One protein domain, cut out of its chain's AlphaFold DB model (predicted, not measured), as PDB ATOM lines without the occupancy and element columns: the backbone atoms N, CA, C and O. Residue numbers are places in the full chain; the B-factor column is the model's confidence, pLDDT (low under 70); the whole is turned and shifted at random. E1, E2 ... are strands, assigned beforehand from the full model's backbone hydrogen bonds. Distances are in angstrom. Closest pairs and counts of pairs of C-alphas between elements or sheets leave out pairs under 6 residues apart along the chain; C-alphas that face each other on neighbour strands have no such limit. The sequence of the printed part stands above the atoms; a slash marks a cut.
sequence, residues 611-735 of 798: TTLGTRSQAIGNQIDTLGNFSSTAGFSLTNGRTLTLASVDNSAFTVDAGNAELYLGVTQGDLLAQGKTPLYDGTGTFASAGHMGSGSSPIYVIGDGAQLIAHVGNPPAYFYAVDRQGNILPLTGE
ATOM      1  N   THR A 611     239.683 170.789 277.748       98.62
ATOM      2  CA  THR A 611     238.406 170.387 277.136       98.62
ATOM      3  C   THR A 611     238.442 168.906 276.768       98.62
ATOM      4  O   THR A 611     239.293 168.486 275.990       98.62
ATOM      5  N   THR A 612     237.521 168.108 277.312       98.06
ATOM      6  CA  THR A 612     237.378 166.667 277.038       98.06
ATOM      7  C   THR A 612     235.928 166.316 276.707       98.06
ATOM      8  O   THR A 612     235.132 166.056 277.605       98.06
ATOM      9  N   LEU A 613     235.596 166.286 275.417       98.12
ATOM     10  CA  LEU A 613     234.286 165.931 274.852       98.12
ATOM     11  C   LEU A 613     234.345 164.537 274.199       98.12
ATOM     12  O   LEU A 613     234.078 164.341 273.010       98.12
ATOM     13  N   GLY A 614     234.829 163.577 274.986       96.38
ATOM     14  CA  GLY A 614     235.244 162.250 274.538       96.38
ATOM     15  C   GLY A 614     236.749 162.150 274.298       96.38
ATOM     16  O   GLY A 614     237.433 163.140 274.058       96.38
ATOM     17  N   THR A 615     237.277 160.933 274.407       94.75
ATOM     18  CA  THR A 615     238.701 160.620 274.222       94.75
ATOM     19  C   THR A 615     238.865 159.395 273.330       94.75
ATOM     20  O   THR A 615     237.900 158.696 273.022       94.75
ATOM     21  N   ARG A 616     240.105 159.071 272.953       89.75
ATOM     22  CA  ARG A 616     240.402 157.851 272.189       89.75
ATOM     23  C   ARG A 616     239.966 156.570 272.919       89.75
ATOM     24  O   ARG A 616     239.485 155.642 272.277       89.75
ATOM     25  N   SER A 617     240.153 156.498 274.238       90.81
ATOM     26  CA  SER A 617     239.791 155.322 275.049       90.81
ATOM     27  C   SER A 617     238.324 155.318 275.482       90.81
ATOM     28  O   SER A 617     237.784 154.261 275.802       90.81
ATOM     29  N   GLN A 618     237.679 156.482 275.473       92.88
ATOM     30  CA  GLN A 618     236.279 156.662 275.830       92.88
ATOM     31  C   GLN A 618     235.611 157.570 274.795       92.88
ATOM     32  O   GLN A 618     235.406 158.763 275.026       92.88
ATOM     33  N   ALA A 619     235.306 156.995 273.632       92.50
ATOM     34  CA  ALA A 619     234.628 157.719 272.570       92.50
ATOM     35  C   ALA A 619     233.162 157.976 272.945       92.50
ATOM     36  O   ALA A 619     232.419 157.058 273.291       92.50
ATOM     37  N   ILE A 620     232.760 159.235 272.839       95.75
ATOM     38  CA  ILE A 620     231.395 159.727 273.001       95.75
ATOM     39  C   ILE A 620     230.820 160.051 271.619       95.75
ATOM     40  O   ILE A 620     231.459 160.697 270.786       95.75
ATOM     41  N   GLY A 621     229.605 159.572 271.357       94.62
ATOM     42  CA  GLY A 621     228.916 159.734 270.077       94.62
ATOM     43  C   GLY A 621     228.264 161.104 269.918       94.62
ATOM     44  O   GLY A 621     227.051 161.167 269.720       94.62
ATOM     45  N   ASN A 622     229.040 162.189 270.006       98.25
ATOM     46  CA  ASN A 622     228.505 163.527 269.771       98.25
ATOM     47  C   ASN A 622     227.902 163.644 268.371       98.25
ATOM     48  O   ASN A 622     228.301 162.970 267.428       98.25
ATOM     49  N   GLN A 623     226.914 164.508 268.229       98.25
ATOM     50  CA  GLN A 623     226.275 164.794 266.962       98.25
ATOM     51  C   GLN A 623     226.495 166.267 266.659       98.25
ATOM     52  O   GLN A 623     225.592 167.085 266.800       98.25
ATOM     53  N   ILE A 624     227.682 166.612 266.168       98.75
ATOM     54  CA  ILE A 624     228.059 167.983 265.789       98.75
ATOM     55  C   ILE A 624     228.298 168.064 264.275       98.75
ATOM     56  O   ILE A 624     229.029 167.226 263.754       98.75
ATOM     57  N   ASP A 625     227.678 169.025 263.575       98.56
ATOM     58  CA  ASP A 625     227.914 169.239 262.131       98.56
ATOM     59  C   ASP A 625     229.164 170.091 261.889       98.56
ATOM     60  O   ASP A 625     230.032 169.736 261.094       98.56
ATOM     61  N   THR A 626     229.265 171.227 262.580       98.56
ATOM     62  CA  THR A 626     230.362 172.188 262.440       98.56
ATOM     63  C   THR A 626     231.012 172.477 263.787       98.56
ATOM     64  O   THR A 626     230.331 172.817 264.751       98.56
ATOM     65  N   LEU A 627     232.338 172.387 263.843       98.62
ATOM     66  CA  LEU A 627     233.153 172.851 264.963       98.62
ATOM     67  C   LEU A 627     233.958 174.071 264.515       98.62
ATOM     68  O   LEU A 627     234.664 174.027 263.505       98.62
ATOM     69  N   GLY A 628     233.861 175.155 265.273       97.81
ATOM     70  CA  GLY A 628     234.584 176.388 264.983       97.81
ATOM     71  C   GLY A 628     234.529 177.362 266.146       97.81
ATOM     72  O   GLY A 628     233.653 177.252 267.001       97.81
ATOM     73  N   ASN A 629     235.447 178.329 266.177       98.38
ATOM     74  CA  ASN A 629     235.554 179.306 267.262       98.38
ATOM     75  C   ASN A 629     235.622 178.654 268.661       98.38
ATOM     76  O   ASN A 629     234.886 179.038 269.573       98.38
ATOM     77  N   PHE A 630     236.464 177.627 268.819       98.62
ATOM     78  CA  PHE A 630     236.673 176.962 270.107       98.62
ATOM     79  C   PHE A 630     238.087 177.204 270.644       98.62
ATOM     80  O   PHE A 630     239.045 176.852 269.972       98.62
ATOM     81  N   SER A 631     238.252 177.768 271.842       98.19
ATOM     82  CA  SER A 631     239.573 177.980 272.467       98.19
ATOM     83  C   SER A 631     239.722 177.166 273.754       98.19
ATOM     84  O   SER A 631     238.843 177.184 274.612       98.19
ATOM     85  N   SER A 632     240.817 176.421 273.890       98.06
ATOM     86  CA  SER A 632     241.116 175.564 275.040       98.06
ATOM     87  C   SER A 632     242.622 175.306 275.129       98.06
ATOM     88  O   SER A 632     243.116 174.232 274.785       98.06
ATOM     89  N   THR A 633     243.380 176.300 275.586       97.12
ATOM     90  CA  THR A 633     244.855 176.299 275.523       97.12
ATOM     91  C   THR A 633     245.543 175.285 276.444       97.12
ATOM     92  O   THR A 633     246.749 175.079 276.335       97.12
ATOM     93  N   ALA A 634     244.791 174.633 277.336       97.12
ATOM     94  CA  ALA A 634     245.264 173.516 278.156       97.12
ATOM     95  C   ALA A 634     245.086 172.139 277.479       97.12
ATOM     96  O   ALA A 634     245.451 171.123 278.068       97.12
ATOM     97  N   GLY A 635     244.525 172.102 276.265       97.62
ATOM     98  CA  GLY A 635     244.298 170.898 275.463       97.62
ATOM     99  C   GLY A 635     242.838 170.753 275.044       97.62
ATOM    100  O   GLY A 635     241.933 171.280 275.702       97.62
ATOM    101  N   PHE A 636     242.595 170.029 273.953       98.62
ATOM    102  CA  PHE A 636     241.248 169.824 273.419       98.62
ATOM    103  C   PHE A 636     241.058 168.402 272.886       98.62
ATOM    104  O   PHE A 636     241.839 167.918 272.074       98.62
ATOM    105  N   SER A 637     239.988 167.737 273.311       98.38
ATOM    106  CA  SER A 637     239.612 166.396 272.865       98.38
ATOM    107  C   SER A 637     238.135 166.373 272.483       98.38
ATOM    108  O   SER A 637     237.304 166.844 273.258       98.38
ATOM    109  N   LEU A 638     237.805 165.839 271.306       98.56
ATOM    110  CA  LEU A 638     236.430 165.636 270.852       98.56
ATOM    111  C   LEU A 638     236.312 164.332 270.064       98.56
ATOM    112  O   LEU A 638     237.056 164.100 269.108       98.56
ATOM    113  N   THR A 639     235.296 163.537 270.389       98.06
ATOM    114  CA  THR A 639     234.798 162.480 269.503       98.06
ATOM    115  C   THR A 639     233.406 162.802 268.987       98.06
ATOM    116  O   THR A 639     232.583 163.333 269.725       98.06
ATOM    117  N   ASN A 640     233.131 162.458 267.729       98.25
ATOM    118  CA  ASN A 640     231.866 162.710 267.048       98.25
ATOM    119  C   ASN A 640     231.364 161.428 266.360       98.25
ATOM    120  O   ASN A 640     232.144 160.628 265.846       98.25
ATOM    121  N   GLY A 641     230.055 161.222 266.349       97.69
ATOM    122  CA  GLY A 641     229.341 160.093 265.749       97.69
ATOM    123  C   GLY A 641     228.715 160.401 264.388       97.69
ATOM    124  O   GLY A 641     227.836 159.663 263.956       97.69
ATOM    125  N   ARG A 642     229.113 161.498 263.735       97.38
ATOM    126  CA  ARG A 642     228.728 161.861 262.362       97.38
ATOM    127  C   ARG A 642     229.813 162.724 261.713       97.38
ATOM    128  O   ARG A 642     230.768 163.118 262.386       97.38
ATOM    129  N   THR A 643     229.646 163.050 260.431       97.88
ATOM    130  CA  THR A 643     230.554 163.959 259.719       97.88
ATOM    131  C   THR A 643     230.720 165.275 260.479       97.88
ATOM    132  O   THR A 643     229.730 165.921 260.817       97.88
ATOM    133  N   LEU A 644     231.972 165.656 260.737       98.56
ATOM    134  CA  LEU A 644     232.357 166.882 261.427       98.56
ATOM    135  C   LEU A 644     233.096 167.801 260.454       98.56
ATOM    136  O   LEU A 644     234.098 167.401 259.866       98.56
ATOM    137  N   THR A 645     232.633 169.040 260.315       98.44
ATOM    138  CA  THR A 645     233.284 170.069 259.492       98.44
ATOM    139  C   THR A 645     233.967 171.103 260.377       98.44
ATOM    140  O   THR A 645     233.329 171.716 261.230       98.44
ATOM    141  N   LEU A 646     235.254 171.341 260.159       98.44
ATOM    142  CA  LEU A 646     235.994 172.445 260.759       98.44
ATOM    143  C   LEU A 646     235.788 173.702 259.908       98.44
ATOM    144  O   LEU A 646     236.131 173.699 258.726       98.44
ATOM    145  N   ALA A 647     235.230 174.768 260.481       97.50
ATOM    146  CA  ALA A 647     234.950 176.004 259.746       97.50
ATOM    147  C   ALA A 647     235.130 177.254 260.618       97.50
ATOM    148  O   ALA A 647     235.043 177.188 261.846       97.50
ATOM    149  N   SER A 648     235.356 178.412 259.987       96.75
ATOM    150  CA  SER A 648     235.240 179.695 260.690       96.75
ATOM    151  C   SER A 648     233.792 179.900 261.118       96.75
ATOM    152  O   SER A 648     232.882 179.866 260.288       96.75
ATOM    153  N   VAL A 649     233.589 180.124 262.411       97.19
ATOM    154  CA  VAL A 649     232.286 180.436 262.999       97.19
ATOM    155  C   VAL A 649     232.392 181.830 263.594       97.19
ATOM    156  O   VAL A 649     233.401 182.161 264.207       97.19
ATOM    157  N   ASP A 650     231.384 182.674 263.378       94.50
ATOM    158  CA  ASP A 650     231.374 184.064 263.856       94.50
ATOM    159  C   ASP A 650     232.629 184.872 263.453       94.50
ATOM    160  O   ASP A 650     233.107 185.729 264.195       94.50
ATOM    161  N   ASN A 651     233.159 184.608 262.251       94.38
ATOM    162  CA  ASN A 651     234.401 185.192 261.722       94.38
ATOM    163  C   ASN A 651     235.633 184.945 262.611       94.38
ATOM    164  O   ASN A 651     236.544 185.775 262.669       94.38
ATOM    165  N   SER A 652     235.676 183.808 263.307       96.88
ATOM    166  CA  SER A 652     236.827 183.412 264.109       96.88
ATOM    167  C   SER A 652     238.085 183.230 263.256       96.88
ATOM    168  O   SER A 652     238.044 182.698 262.140       96.88
ATOM    169  N   ALA A 653     239.228 183.629 263.821       96.25
ATOM    170  CA  ALA A 653     240.547 183.427 263.220       96.25
ATOM    171  C   ALA A 653     241.014 181.961 263.268       96.25
ATOM    172  O   ALA A 653     241.966 181.604 262.582       96.25
ATOM    173  N   PHE A 654     240.338 181.122 264.053       97.31
ATOM    174  CA  PHE A 654     240.632 179.705 264.226       97.31
ATOM    175  C   PHE A 654     239.355 178.864 264.240       97.31
ATOM    176  O   PHE A 654     238.264 179.354 264.547       97.31
ATOM    177  N   THR A 655     239.499 177.581 263.928       97.94
ATOM    178  CA  THR A 655     238.449 176.579 264.144       97.94
ATOM    179  C   THR A 655     238.515 176.082 265.589       97.94
ATOM    180  O   THR A 655     237.580 176.300 266.359       97.94
ATOM    181  N   VAL A 656     239.666 175.539 265.985       98.50
ATOM    182  CA  VAL A 656     240.028 175.197 267.364       98.50
ATOM    183  C   VAL A 656     241.385 175.816 267.688       98.50
ATOM    184  O   VAL A 656     242.290 175.768 266.862       98.50
ATOM    185  N   ASP A 657     241.530 176.387 268.876       98.00
ATOM    186  CA  ASP A 657     242.789 176.883 269.421       98.00
ATOM    187  C   ASP A 657     243.130 176.139 270.715       98.00
ATOM    188  O   ASP A 657     242.654 176.492 271.796       98.00
ATOM    189  N   ALA A 658     243.941 175.088 270.598       97.12
ATOM    190  CA  ALA A 658     244.507 174.349 271.720       97.12
ATOM    191  C   ALA A 658     245.849 174.939 272.203       97.12
ATOM    192  O   ALA A 658     246.530 174.340 273.037       97.12
ATOM    193  N   GLY A 659     246.250 176.121 271.717       94.81
ATOM    194  CA  GLY A 659     247.535 176.731 272.037       94.81
ATOM    195  C   GLY A 659     248.704 175.834 271.627       94.81
ATOM    196  O   GLY A 659     248.849 175.504 270.456       94.81
ATOM    197  N   ASN A 660     249.529 175.444 272.604       94.44
ATOM    198  CA  ASN A 660     250.655 174.517 272.418       94.44
ATOM    199  C   ASN A 660     250.370 173.140 273.056       94.44
ATOM    200  O   ASN A 660     251.296 172.363 273.290       94.44
ATOM    201  N   ALA A 661     249.123 172.873 273.446       97.44
ATOM    202  CA  ALA A 661     248.732 171.648 274.133       97.44
ATOM    203  C   ALA A 661     248.291 170.556 273.147       97.44
ATOM    204  O   ALA A 661     248.213 170.768 271.937       97.44
ATOM    205  N   GLU A 662     248.022 169.361 273.667       96.12
ATOM    206  CA  GLU A 662     247.567 168.240 272.848       96.12
ATOM    207  C   GLU A 662     246.145 168.458 272.310       96.12
ATOM    208  O   GLU A 662     245.252 168.947 273.013       96.12
ATOM    209  N   LEU A 663     245.940 168.031 271.064       97.81
ATOM    210  CA  LEU A 663     244.647 167.985 270.398       97.81
ATOM    211  C   LEU A 663     244.285 166.544 270.015       97.81
ATOM    212  O   LEU A 663     245.092 165.814 269.442       97.81
ATOM    213  N   TYR A 664     243.027 166.161 270.230       97.94
ATOM    214  CA  TYR A 664     242.437 164.950 269.666       97.94
ATOM    215  C   TYR A 664     241.087 165.227 268.993       97.94
ATOM    216  O   TYR A 664     240.162 165.719 269.638       97.94
ATOM    217  N   LEU A 665     240.952 164.844 267.721       98.25
ATOM    218  CA  LEU A 665     239.690 164.855 266.974       98.25
ATOM    219  C   LEU A 665     239.405 163.462 266.401       98.25
ATOM    220  O   LEU A 665     240.158 162.963 265.564       98.25
ATOM    221  N   GLY A 666     238.307 162.837 266.827       96.94
ATOM    222  CA  GLY A 666     237.902 161.505 266.373       96.94
ATOM    223  C   GLY A 666     236.486 161.459 265.805       96.94
ATOM    224  O   GLY A 666     235.517 161.582 266.544       96.94
ATOM    225  N   VAL A 667     236.335 161.202 264.508       97.81
ATOM    226  CA  VAL A 667     235.035 160.951 263.872       97.81
ATOM    227  C   VAL A 667     234.818 159.445 263.746       97.81
ATOM    228  O   VAL A 667     235.456 158.768 262.945       97.81
ATOM    229  N   THR A 668     233.920 158.908 264.568       95.81
ATOM    230  CA  THR A 668     233.631 157.467 264.665       95.81
ATOM    231  C   THR A 668     232.664 156.967 263.591       95.81
ATOM    232  O   THR A 668     232.663 155.779 263.280       95.81
ATOM    233  N   GLN A 669     231.860 157.859 263.007       93.75
ATOM    234  CA  GLN A 669     231.009 157.586 261.846       93.75
ATOM    235  C   GLN A 669     230.999 158.843 260.963       93.75
ATOM    236  O   GLN A 669     230.762 159.930 261.476       93.75
ATOM    237  N   GLY A 670     231.252 158.718 259.659       95.56
ATOM    238  CA  GLY A 670     231.327 159.863 258.735       95.56
ATOM    239  C   GLY A 670     232.737 160.437 258.552       95.56
ATOM    240  O   GLY A 670     233.725 159.789 258.890       95.56
ATOM    241  N   ASP A 671     232.815 161.638 257.976       96.44
ATOM    242  CA  ASP A 671     234.066 162.276 257.545       96.44
ATOM    243  C   ASP A 671     234.548 163.368 258.526       96.44
ATOM    244  O   ASP A 671     233.746 164.008 259.206       96.44
ATOM    245  N   LEU A 672     235.856 163.642 258.555       96.62
ATOM    246  CA  LEU A 672     236.428 164.846 259.169       96.62
ATOM    247  C   LEU A 672     236.805 165.820 258.051       96.62
ATOM    248  O   LEU A 672     237.769 165.593 257.329       96.62
ATOM    249  N   LEU A 673     236.041 166.891 257.874       96.62
ATOM    250  CA  LEU A 673     236.188 167.824 256.756       96.62
ATOM    251  C   LEU A 673     236.653 169.200 257.236       96.62
ATOM    252  O   LEU A 673     236.491 169.550 258.402       96.62
ATOM    253  N   ALA A 674     237.194 170.000 256.323       94.50
ATOM    254  CA  ALA A 674     237.470 171.416 256.542       94.50
ATOM    255  C   ALA A 674     236.731 172.266 255.506       94.50
ATOM    256  O   ALA A 674     236.592 171.874 254.346       94.50
ATOM    257  N   GLN A 675     236.285 173.447 255.927       94.31
ATOM    258  CA  GLN A 675     235.694 174.467 255.074       94.31
ATOM    259  C   GLN A 675     236.501 175.765 255.192       94.31
ATOM    260  O   GLN A 675     236.597 176.372 256.257       94.31
ATOM    261  N   GLY A 676     237.051 176.222 254.065       91.06
ATOM    262  CA  GLY A 676     237.915 177.403 254.025       91.06
ATOM    263  C   GLY A 676     239.353 177.104 254.464       91.06
ATOM    264  O   GLY A 676     239.807 175.967 254.387       91.06
ATOM    265  N   LYS A 677     240.082 178.151 254.870       92.69
ATOM    266  CA  LYS A 677     241.507 178.083 255.259       92.69
ATOM    267  C   LYS A 677     241.760 178.481 256.713       92.69
ATOM    268  O   LYS A 677     242.884 178.810 257.077       92.69
ATOM    269  N   THR A 678     240.707 178.541 257.520       95.81
ATOM    270  CA  THR A 678     240.812 178.951 258.919       95.81
ATOM    271  C   THR A 678     241.574 177.873 259.688       95.81
ATOM    272  O   THR A 678     241.114 176.729 259.711       95.81
ATOM    273  N   PRO A 679     242.735 178.197 260.277       95.38
ATOM    274  CA  PRO A 679     243.587 177.195 260.891       95.38
ATOM    275  C   PRO A 679     242.982 176.638 262.178       95.38
ATOM    276  O   PRO A 679     242.183 177.278 262.865       95.38
ATOM    277  N   LEU A 680     243.399 175.428 262.501       97.44
ATOM    278  CA  LEU A 680     243.393 174.865 263.836       97.44
ATOM    279  C   LEU A 680     244.785 175.083 264.459       97.44
ATOM    280  O   LEU A 680     245.781 174.923 263.754       97.44
ATOM    281  N   TYR A 681     244.857 175.429 265.746       97.81
ATOM    282  CA  TYR A 681     246.112 175.574 266.493       97.81
ATOM    283  C   TYR A 681     246.283 174.470 267.537       97.81
ATOM    284  O   TYR A 681     245.358 174.226 268.315       97.81
ATOM    285  N   ASP A 682     247.453 173.832 267.581       97.12
ATOM    286  CA  ASP A 682     247.805 172.820 268.584       97.12
ATOM    287  C   ASP A 682     249.317 172.737 268.877       97.12
ATOM    288  O   ASP A 682     250.149 173.367 268.232       97.12
ATOM    289  N   GLY A 683     249.697 171.966 269.895       95.81
ATOM    290  CA  GLY A 683     251.082 171.539 270.096       95.81
ATOM    291  C   GLY A 683     251.378 170.272 269.309       95.81
ATOM    292  O   GLY A 683     252.191 170.267 268.392       95.81
ATOM    293  N   THR A 684     250.691 169.190 269.673       93.56
ATOM    294  CA  THR A 684     250.666 167.940 268.903       93.56
ATOM    295  C   THR A 684     249.219 167.523 268.702       93.56
ATOM    296  O   THR A 684     248.428 167.572 269.647       93.56
ATOM    297  N   GLY A 685     248.873 167.122 267.484       94.00
ATOM    298  CA  GLY A 685     247.519 166.724 267.131       94.00
ATOM    299  C   GLY A 685     247.404 165.236 266.851       94.00
ATOM    300  O   GLY A 685     248.327 164.584 266.364       94.00
ATOM    301  N   THR A 686     246.241 164.678 267.156       94.62
ATOM    302  CA  THR A 686     245.847 163.320 266.801       94.62
ATOM    303  C   THR A 686     244.486 163.348 266.120       94.62
ATOM    304  O   THR A 686     243.497 163.779 266.711       94.62
ATOM    305  N   PHE A 687     244.410 162.796 264.912       94.12
ATOM    306  CA  PHE A 687     243.208 162.823 264.083       94.12
ATOM    307  C   PHE A 687     242.769 161.411 263.699       94.12
ATOM    308  O   PHE A 687     243.585 160.572 263.310       94.12
ATOM    309  N   ALA A 688     241.468 161.148 263.786       92.00
ATOM    310  CA  ALA A 688     240.856 159.903 263.345       92.00
ATOM    311  C   ALA A 688     239.532 160.173 262.617       92.00
ATOM    312  O   ALA A 688     238.736 160.999 263.059       92.00
ATOM    313  N   SER A 689     239.283 159.458 261.521       93.50
ATOM    314  CA  SER A 689     238.025 159.507 260.771       93.50
ATOM    315  C   SER A 689     237.655 158.122 260.248       93.50
ATOM    316  O   SER A 689     238.485 157.449 259.637       93.50
ATOM    317  N   ALA A 690     236.409 157.699 260.458       92.12
ATOM    318  CA  ALA A 690     235.853 156.482 259.866       92.12
ATOM    319  C   ALA A 690     235.578 156.620 258.355       92.12
ATOM    320  O   ALA A 690     235.359 155.617 257.679       92.12
ATOM    321  N   GLY A 691     235.579 157.847 257.828       90.31
ATOM    322  CA  GLY A 691     235.426 158.169 256.413       90.31
ATOM    323  C   GLY A 691     236.668 158.859 255.850       90.31
ATOM    324  O   GLY A 691     237.801 158.430 256.080       90.31
ATOM    325  N   HIS A 692     236.448 159.926 255.090       88.00
ATOM    326  CA  HIS A 692     237.487 160.793 254.542       88.00
ATOM    327  C   HIS A 692     238.016 161.760 255.604       88.00
ATOM    328  O   HIS A 692     237.377 162.010 256.634       88.00
ATOM    329  N   MET A 693     239.192 162.325 255.340       88.00
ATOM    330  CA  MET A 693     239.798 163.360 256.168       88.00
ATOM    331  C   MET A 693     240.345 164.471 255.269       88.00
ATOM    332  O   MET A 693     241.308 164.252 254.542       88.00
ATOM    333  N   GLY A 694     239.708 165.641 255.282       85.38
ATOM    334  CA  GLY A 694     239.979 166.726 254.336       85.38
ATOM    335  C   GLY A 694     239.703 166.354 252.870       85.38
ATOM    336  O   GLY A 694     239.281 165.245 252.541       85.38
ATOM    337  N   SER A 695     239.945 167.299 251.965       83.56
ATOM    338  CA  SER A 695     239.948 167.070 250.515       83.56
ATOM    339  C   SER A 695     241.103 167.819 249.852       83.56
ATOM    340  O   SER A 695     241.667 168.739 250.442       83.56
ATOM    341  N   GLY A 696     241.438 167.483 248.601       73.62
ATOM    342  CA  GLY A 696     242.509 168.176 247.873       73.62
ATOM    343  C   GLY A 696     242.297 169.693 247.754       73.62
ATOM    344  O   GLY A 696     243.257 170.455 247.808       73.62
ATOM    345  N   SER A 697     241.045 170.151 247.652       80.94
ATOM    346  CA  SER A 697     240.701 171.581 247.598       80.94
ATOM    347  C   SER A 697     240.511 172.227 248.974       80.94
ATOM    348  O   SER A 697     240.415 173.451 249.074       80.94
ATOM    349  N   SER A 698     240.373 171.435 250.035       86.62
ATOM    350  CA  SER A 698     240.130 171.907 251.403       86.62
ATOM    351  C   SER A 698     240.755 170.921 252.395       86.62
ATOM    352  O   SER A 698     240.046 170.100 252.989       86.62
ATOM    353  N   PRO A 699     242.095 170.940 252.529       89.06
ATOM    354  CA  PRO A 699     242.781 170.106 253.503       89.06
ATOM    355  C   PRO A 699     242.448 170.560 254.929       89.06
ATOM    356  O   PRO A 699     241.994 171.683 255.150       89.06
ATOM    357  N   ILE A 700     242.724 169.707 255.912       89.56
ATOM    358  CA  ILE A 700     242.723 170.117 257.317       89.56
ATOM    359  C   ILE A 700     243.904 171.077 257.530       89.56
ATOM    360  O   ILE A 700     245.061 170.683 257.374       89.56
ATOM    361  N   TYR A 701     243.608 172.343 257.836       92.81
ATOM    362  CA  TYR A 701     244.607 173.388 258.074       92.81
ATOM    363  C   TYR A 701     245.037 173.387 259.542       92.81
ATOM    364  O   TYR A 701     244.252 173.762 260.408       92.81
ATOM    365  N   VAL A 702     246.281 173.000 259.807       94.12
ATOM    366  CA  VAL A 702     246.882 172.909 261.142       94.12
ATOM    367  C   VAL A 702     248.098 173.827 261.218       94.12
ATOM    368  O   VAL A 702     248.966 173.804 260.341       94.12
ATOM    369  N   ILE A 703     248.165 174.624 262.279       95.00
ATOM    370  CA  ILE A 703     249.355 175.368 262.673       95.00
ATOM    371  C   ILE A 703     249.754 174.899 264.069       95.00
ATOM    372  O   ILE A 703     249.046 175.203 265.025       95.00
ATOM    373  N   GLY A 704     250.876 174.195 264.199       93.25
ATOM    374  CA  GLY A 704     251.262 173.613 265.486       93.25
ATOM    375  C   GLY A 704     252.748 173.636 265.813       93.25
ATOM    376  O   GLY A 704     253.547 174.179 265.058       93.25
ATOM    377  N   ASP A 705     253.121 173.065 266.958       92.88
ATOM    378  CA  ASP A 705     254.503 173.103 267.470       92.88
ATOM    379  C   ASP A 705     255.239 171.746 267.361       92.88
ATOM    380  O   ASP A 705     256.438 171.655 267.637       92.88
ATOM    381  N   GLY A 706     254.546 170.677 266.961       89.12
ATOM    382  CA  GLY A 706     255.058 169.309 266.980       89.12
ATOM    383  C   GLY A 706     254.387 168.363 265.981       89.12
ATOM    384  O   GLY A 706     253.687 168.774 265.054       89.12
ATOM    385  N   ALA A 707     254.664 167.067 266.143       86.56
ATOM    386  CA  ALA A 707     254.192 166.036 265.226       86.56
ATOM    387  C   ALA A 707     252.662 165.890 265.250       86.56
ATOM    388  O   ALA A 707     252.028 165.982 266.299       86.56
ATOM    389  N   GLN A 708     252.100 165.601 264.080       88.31
ATOM    390  CA  GLN A 708     250.671 165.433 263.848       88.31
ATOM    391  C   GLN A 708     250.403 163.975 263.474       88.31
ATOM    392  O   GLN A 708     250.893 163.483 262.455       88.31
ATOM    393  N   LEU A 709     249.670 163.260 264.321       87.56
ATOM    394  CA  LEU A 709     249.391 161.837 264.175       87.56
ATOM    395  C   LEU A 709     248.046 161.608 263.480       87.56
ATOM    396  O   LEU A 709     246.984 161.948 264.002       87.56
ATOM    397  N   ILE A 710     248.079 160.930 262.340       86.81
ATOM    398  CA  ILE A 710     246.899 160.401 261.665       86.81
ATOM    399  C   ILE A 710     246.692 158.972 262.174       86.81
ATOM    400  O   ILE A 710     247.322 158.022 261.707       86.81
ATOM    401  N   ALA A 711     245.828 158.823 263.176       84.56
ATOM    402  CA  ALA A 711     245.602 157.546 263.847       84.56
ATOM    403  C   ALA A 711     244.749 156.586 263.003       84.56
ATOM    404  O   ALA A 711     245.014 155.388 262.971       84.56
ATOM    405  N   HIS A 712     243.725 157.095 262.306       83.62
ATOM    406  CA  HIS A 712     242.860 156.277 261.451       83.62
ATOM    407  C   HIS A 712     242.177 157.095 260.347       83.62
ATOM    408  O   HIS A 712     241.718 158.210 260.594       83.62
ATOM    409  N   VAL A 713     242.068 156.514 259.148       83.44
ATOM    410  CA  VAL A 713     241.328 157.067 258.002       83.44
ATOM    411  C   VAL A 713     240.631 155.911 257.297       83.44
ATOM    412  O   VAL A 713     241.302 155.028 256.764       83.44
ATOM    413  N   GLY A 714     239.300 155.902 257.295       80.00
ATOM    414  CA  GLY A 714     238.532 154.833 256.656       80.00
ATOM    415  C   GLY A 714     238.633 154.851 255.130       80.00
ATOM    416  O   GLY A 714     238.769 153.794 254.517       80.00
ATOM    417  N   ASN A 715     238.637 156.047 254.526       79.56
ATOM    418  CA  ASN A 715     238.750 156.252 253.077       79.56
ATOM    419  C   ASN A 715     239.963 157.148 252.744       79.56
ATOM    420  O   ASN A 715     239.807 158.367 252.631       79.56
ATOM    421  N   PRO A 716     241.183 156.587 252.625       71.44
ATOM    422  CA  PRO A 716     242.382 157.359 252.288       71.44
ATOM    423  C   PRO A 716     242.342 157.915 250.845       71.44
ATOM    424  O   PRO A 716     241.680 157.325 249.989       71.44
ATOM    425  N   PRO A 717     243.099 158.989 250.532       71.81
ATOM    426  CA  PRO A 717     244.077 159.672 251.389       71.81
ATOM    427  C   PRO A 717     243.452 160.714 252.337       71.81
ATOM    428  O   PRO A 717     242.386 161.259 252.067       71.81
ATOM    429  N   ALA A 718     244.145 161.011 253.441       74.88
ATOM    430  CA  ALA A 718     243.837 162.161 254.294       74.88
ATOM    431  C   ALA A 718     244.594 163.392 253.803       74.88
ATOM    432  O   ALA A 718     245.791 163.265 253.582       74.88
ATOM    433  N   TYR A 719     243.929 164.541 253.673       81.44
ATOM    434  CA  TYR A 719     244.484 165.803 253.183       81.44
ATOM    435  C   TYR A 719     244.802 166.777 254.318       81.44
ATOM    436  O   TYR A 719     243.889 167.264 254.987       81.44
ATOM    437  N   PHE A 720     246.082 167.120 254.483       82.75
ATOM    438  CA  PHE A 720     246.554 168.095 255.473       82.75
ATOM    439  C   PHE A 720     247.358 169.234 254.849       82.75
ATOM    440  O   PHE A 720     248.122 169.041 253.902       82.75
ATOM    441  N   TYR A 721     247.211 170.408 255.458       84.38
ATOM    442  CA  TYR A 721     248.143 171.524 255.396       84.38
ATOM    443  C   TYR A 721     248.628 171.745 256.830       84.38
ATOM    444  O   TYR A 721     247.886 172.293 257.639       84.38
ATOM    445  N   ALA A 722     249.823 171.263 257.167       86.25
ATOM    446  CA  ALA A 722     250.341 171.294 258.535       86.25
ATOM    447  C   ALA A 722     251.698 171.996 258.572       86.25
ATOM    448  O   ALA A 722     252.678 171.488 258.019       86.25
ATOM    449  N   VAL A 723     251.745 173.160 259.211       85.94
ATOM    450  CA  VAL A 723     252.961 173.971 259.322       85.94
ATOM    451  C   VAL A 723     253.177 174.460 260.747       85.94
ATOM    452  O   VAL A 723     252.239 174.534 261.531       85.94
ATOM    453  N   ASP A 724     254.409 174.803 261.096       88.00
ATOM    454  CA  ASP A 724     254.687 175.552 262.310       88.00
ATOM    455  C   ASP A 724     254.313 177.031 262.147       88.00
ATOM    456  O   ASP A 724     253.917 177.503 261.073       88.00
ATOM    457  N   ARG A 725     254.448 177.806 263.225       88.06
ATOM    458  CA  ARG A 725     254.147 179.247 263.206       88.06
ATOM    459  C   ARG A 725     255.063 180.063 262.284       88.06
ATOM    460  O   ARG A 725     254.760 181.224 262.018       88.06
ATOM    461  N   GLN A 726     256.177 179.500 261.820       87.31
ATOM    462  CA  GLN A 726     257.099 180.114 260.866       87.31
ATOM    463  C   GLN A 726     256.820 179.672 259.419       87.31
ATOM    464  O   GLN A 726     257.456 180.190 258.502       87.31
ATOM    465  N   GLY A 727     255.855 178.771 259.205       81.62
ATOM    466  CA  GLY A 727     255.473 178.240 257.898       81.62
ATOM    467  C   GLY A 727     256.246 176.989 257.470       81.62
ATOM    468  O   GLY A 727     256.076 176.550 256.333       81.62
ATOM    469  N   ASN A 728     257.077 176.394 258.334       82.50
ATOM    470  CA  ASN A 728     257.782 175.151 258.014       82.50
ATOM    471  C   ASN A 728     256.846 173.950 258.156       82.50
ATOM    472  O   ASN A 728     256.027 173.910 259.062       82.50
ATOM    473  N   ILE A 729     256.987 172.940 257.299       77.06
ATOM    474  CA  ILE A 729     256.133 171.742 257.325       77.06
ATOM    475  C   ILE A 729     256.349 170.944 258.622       77.06
ATOM    476  O   ILE A 729     257.488 170.647 258.990       77.06
ATOM    477  N   LEU A 730     255.255 170.556 259.284       76.81
ATOM    478  CA  LEU A 730     255.291 169.707 260.481       76.81
ATOM    479  C   LEU A 730     255.424 168.214 260.133       76.81
ATOM    480  O   LEU A 730     254.921 167.775 259.094       76.81
ATOM    481  N   PRO A 731     256.028 167.388 261.014       79.06
ATOM    482  CA  PRO A 731     256.033 165.940 260.842       79.06
ATOM    483  C   PRO A 731     254.607 165.379 260.903       79.06
ATOM    484  O   PRO A 731     253.975 165.396 261.957       79.06
ATOM    485  N   LEU A 732     254.117 164.836 259.791       76.88
ATOM    486  CA  LEU A 732     252.913 164.008 259.774       76.88
ATOM    487  C   LEU A 732     253.334 162.559 260.042       76.88
ATOM    488  O   LEU A 732     254.234 162.059 259.375       76.88
ATOM    489  N   THR A 733     252.736 161.882 261.019       72.88
ATOM    490  CA  THR A 733     253.003 160.464 261.317       72.88
ATOM    491  C   THR A 733     251.719 159.647 261.224       72.88
ATOM    492  O   THR A 733     250.622 160.183 261.352       72.88
ATOM    493  N   GLY A 734     251.845 158.350 260.958       66.88
ATOM    494  CA  GLY A 734     250.724 157.421 260.876       66.88
ATOM    495  C   GLY A 734     250.880 156.271 261.862       66.88
ATOM    496  O   GLY A 734     252.001 155.823 262.108       66.88
ATOM    497  N   GLU A 735     249.772 155.746 262.389       64.75
ATOM    498  CA  GLU A 735     249.778 154.368 262.904       64.75
ATOM    499  C   GLU A 735     249.911 153.387 261.711       64.75
ATOM    500  O   GLU A 735     249.679 153.791 260.572       64.75
TER     501      GLU A 735
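Overview. This is residues 611 to 735 of the 798 residues of an uncharacterized protein of Xanthomonadales bacterium 14-68-21 (UniProt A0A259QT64). The chain winds in stacked turns as a short solenoid of parallel strands, with three walls round a narrow core. One wall is the six-stranded sheet of E1, E3, E5, E8, E10 and E12, and the strands E2, E4, E6 and E7, E9, E11 make the two smaller walls over its inward side. The printed part has 125 residues with no named helix and twelve named strands, E1 to E12 in order along the chain; each of the three sheets is parallel, in the orders E1 E3 E5 E8 E10 E12, E2 E4 E6 and E7 E9 E11. The class is all strand, though 58 of the 125 residues, under half, are in named strands. The whole is compact, with a radius of gyration of the C-alphas of 12.7 A, and spans 35 by 27 by 27 A.

Along the chain. The largest sheet begins with E1, residues 611 to 613, whose C-alpha 611 is at (238.406, 170.387, 277.136). Its next strands are E3, residues 636 to 640 and 13.4 A long from first to last C-alpha, E5, residues 662 to 667 and 17.1 A, and E8, residues 684 to 689 and 17.2 A. E10, residues 708 to 713, is 13.8 A long, and E12, residues 732 to 734, ends with C-alpha 734 at (250.724, 157.421, 260.876). In the second sheet E2, residues 623 to 631, is the longest strand by residues and 19.5 A long; it bends by 79 degrees at residue 626. The same sheet holds E4, residues 644 to 647, the neighbour of E2, and E6, residues 672 to 675, the neighbour of E4. The third sheet holds E7, residues 680 to 682, E9, residues 700 to 704 and 12.3 A long, and E11, residues 720 to 723, whose C-alpha 720 is at (246.554, 168.095, 255.473).

Arrangement. In the largest sheet the edge strands are E1 and E12. E5 and E8 are parallel at 4 degrees, with N 663 and O 684 2.9 A apart, within hydrogen-bond range. E3 and E5 also stand at 4 degrees, with N 638 and O 664 at 2.9 A. E1 and E3 stand at 12 degrees, with N 613 and O 637 at 2.8 A. E8 and E10 stand at 9 degrees, with N 709 and O 685 at 2.8 A, and E10 and E12 at 41 degrees, with N 710 and O 733 at 2.8 A. The three sheets form a stack of sheets, sheets face to face in turn. The largest faces E2 E4 E6 at 10.1 A centre to centre and E7 E9 E11 at 9.8 A. The sheet E2 E4 E6 is strongly twisted; N 645 and O 625 are 2.8 A apart between E2 and E4, and N 673 and O 644 are 2.8 A apart between E4 and E6. In the third sheet N 703 and O 680 of E7 and E9 are 2.8 A apart, and N 702 and O 721 of E9 and E11 are 2.8 A apart. The closest C-alphas of E6 and E9 are those of Ala 674 and Ile 700, 5.5 A apart. E2 and E7 are near each other, and residues 630 to 631 of E2 pair in parallel with residues 656 to 657.

Size, cuts and confidence. The two C-alphas farthest apart are those of Gly 621 and Gln 726, at 36.0 A. The printed part has no cut. The link E4 to E5, residues 648 to 661, is long; the other links are tight or short. The mean pLDDT of the printed part is 91.7, and residues 734 to 735 are under 70.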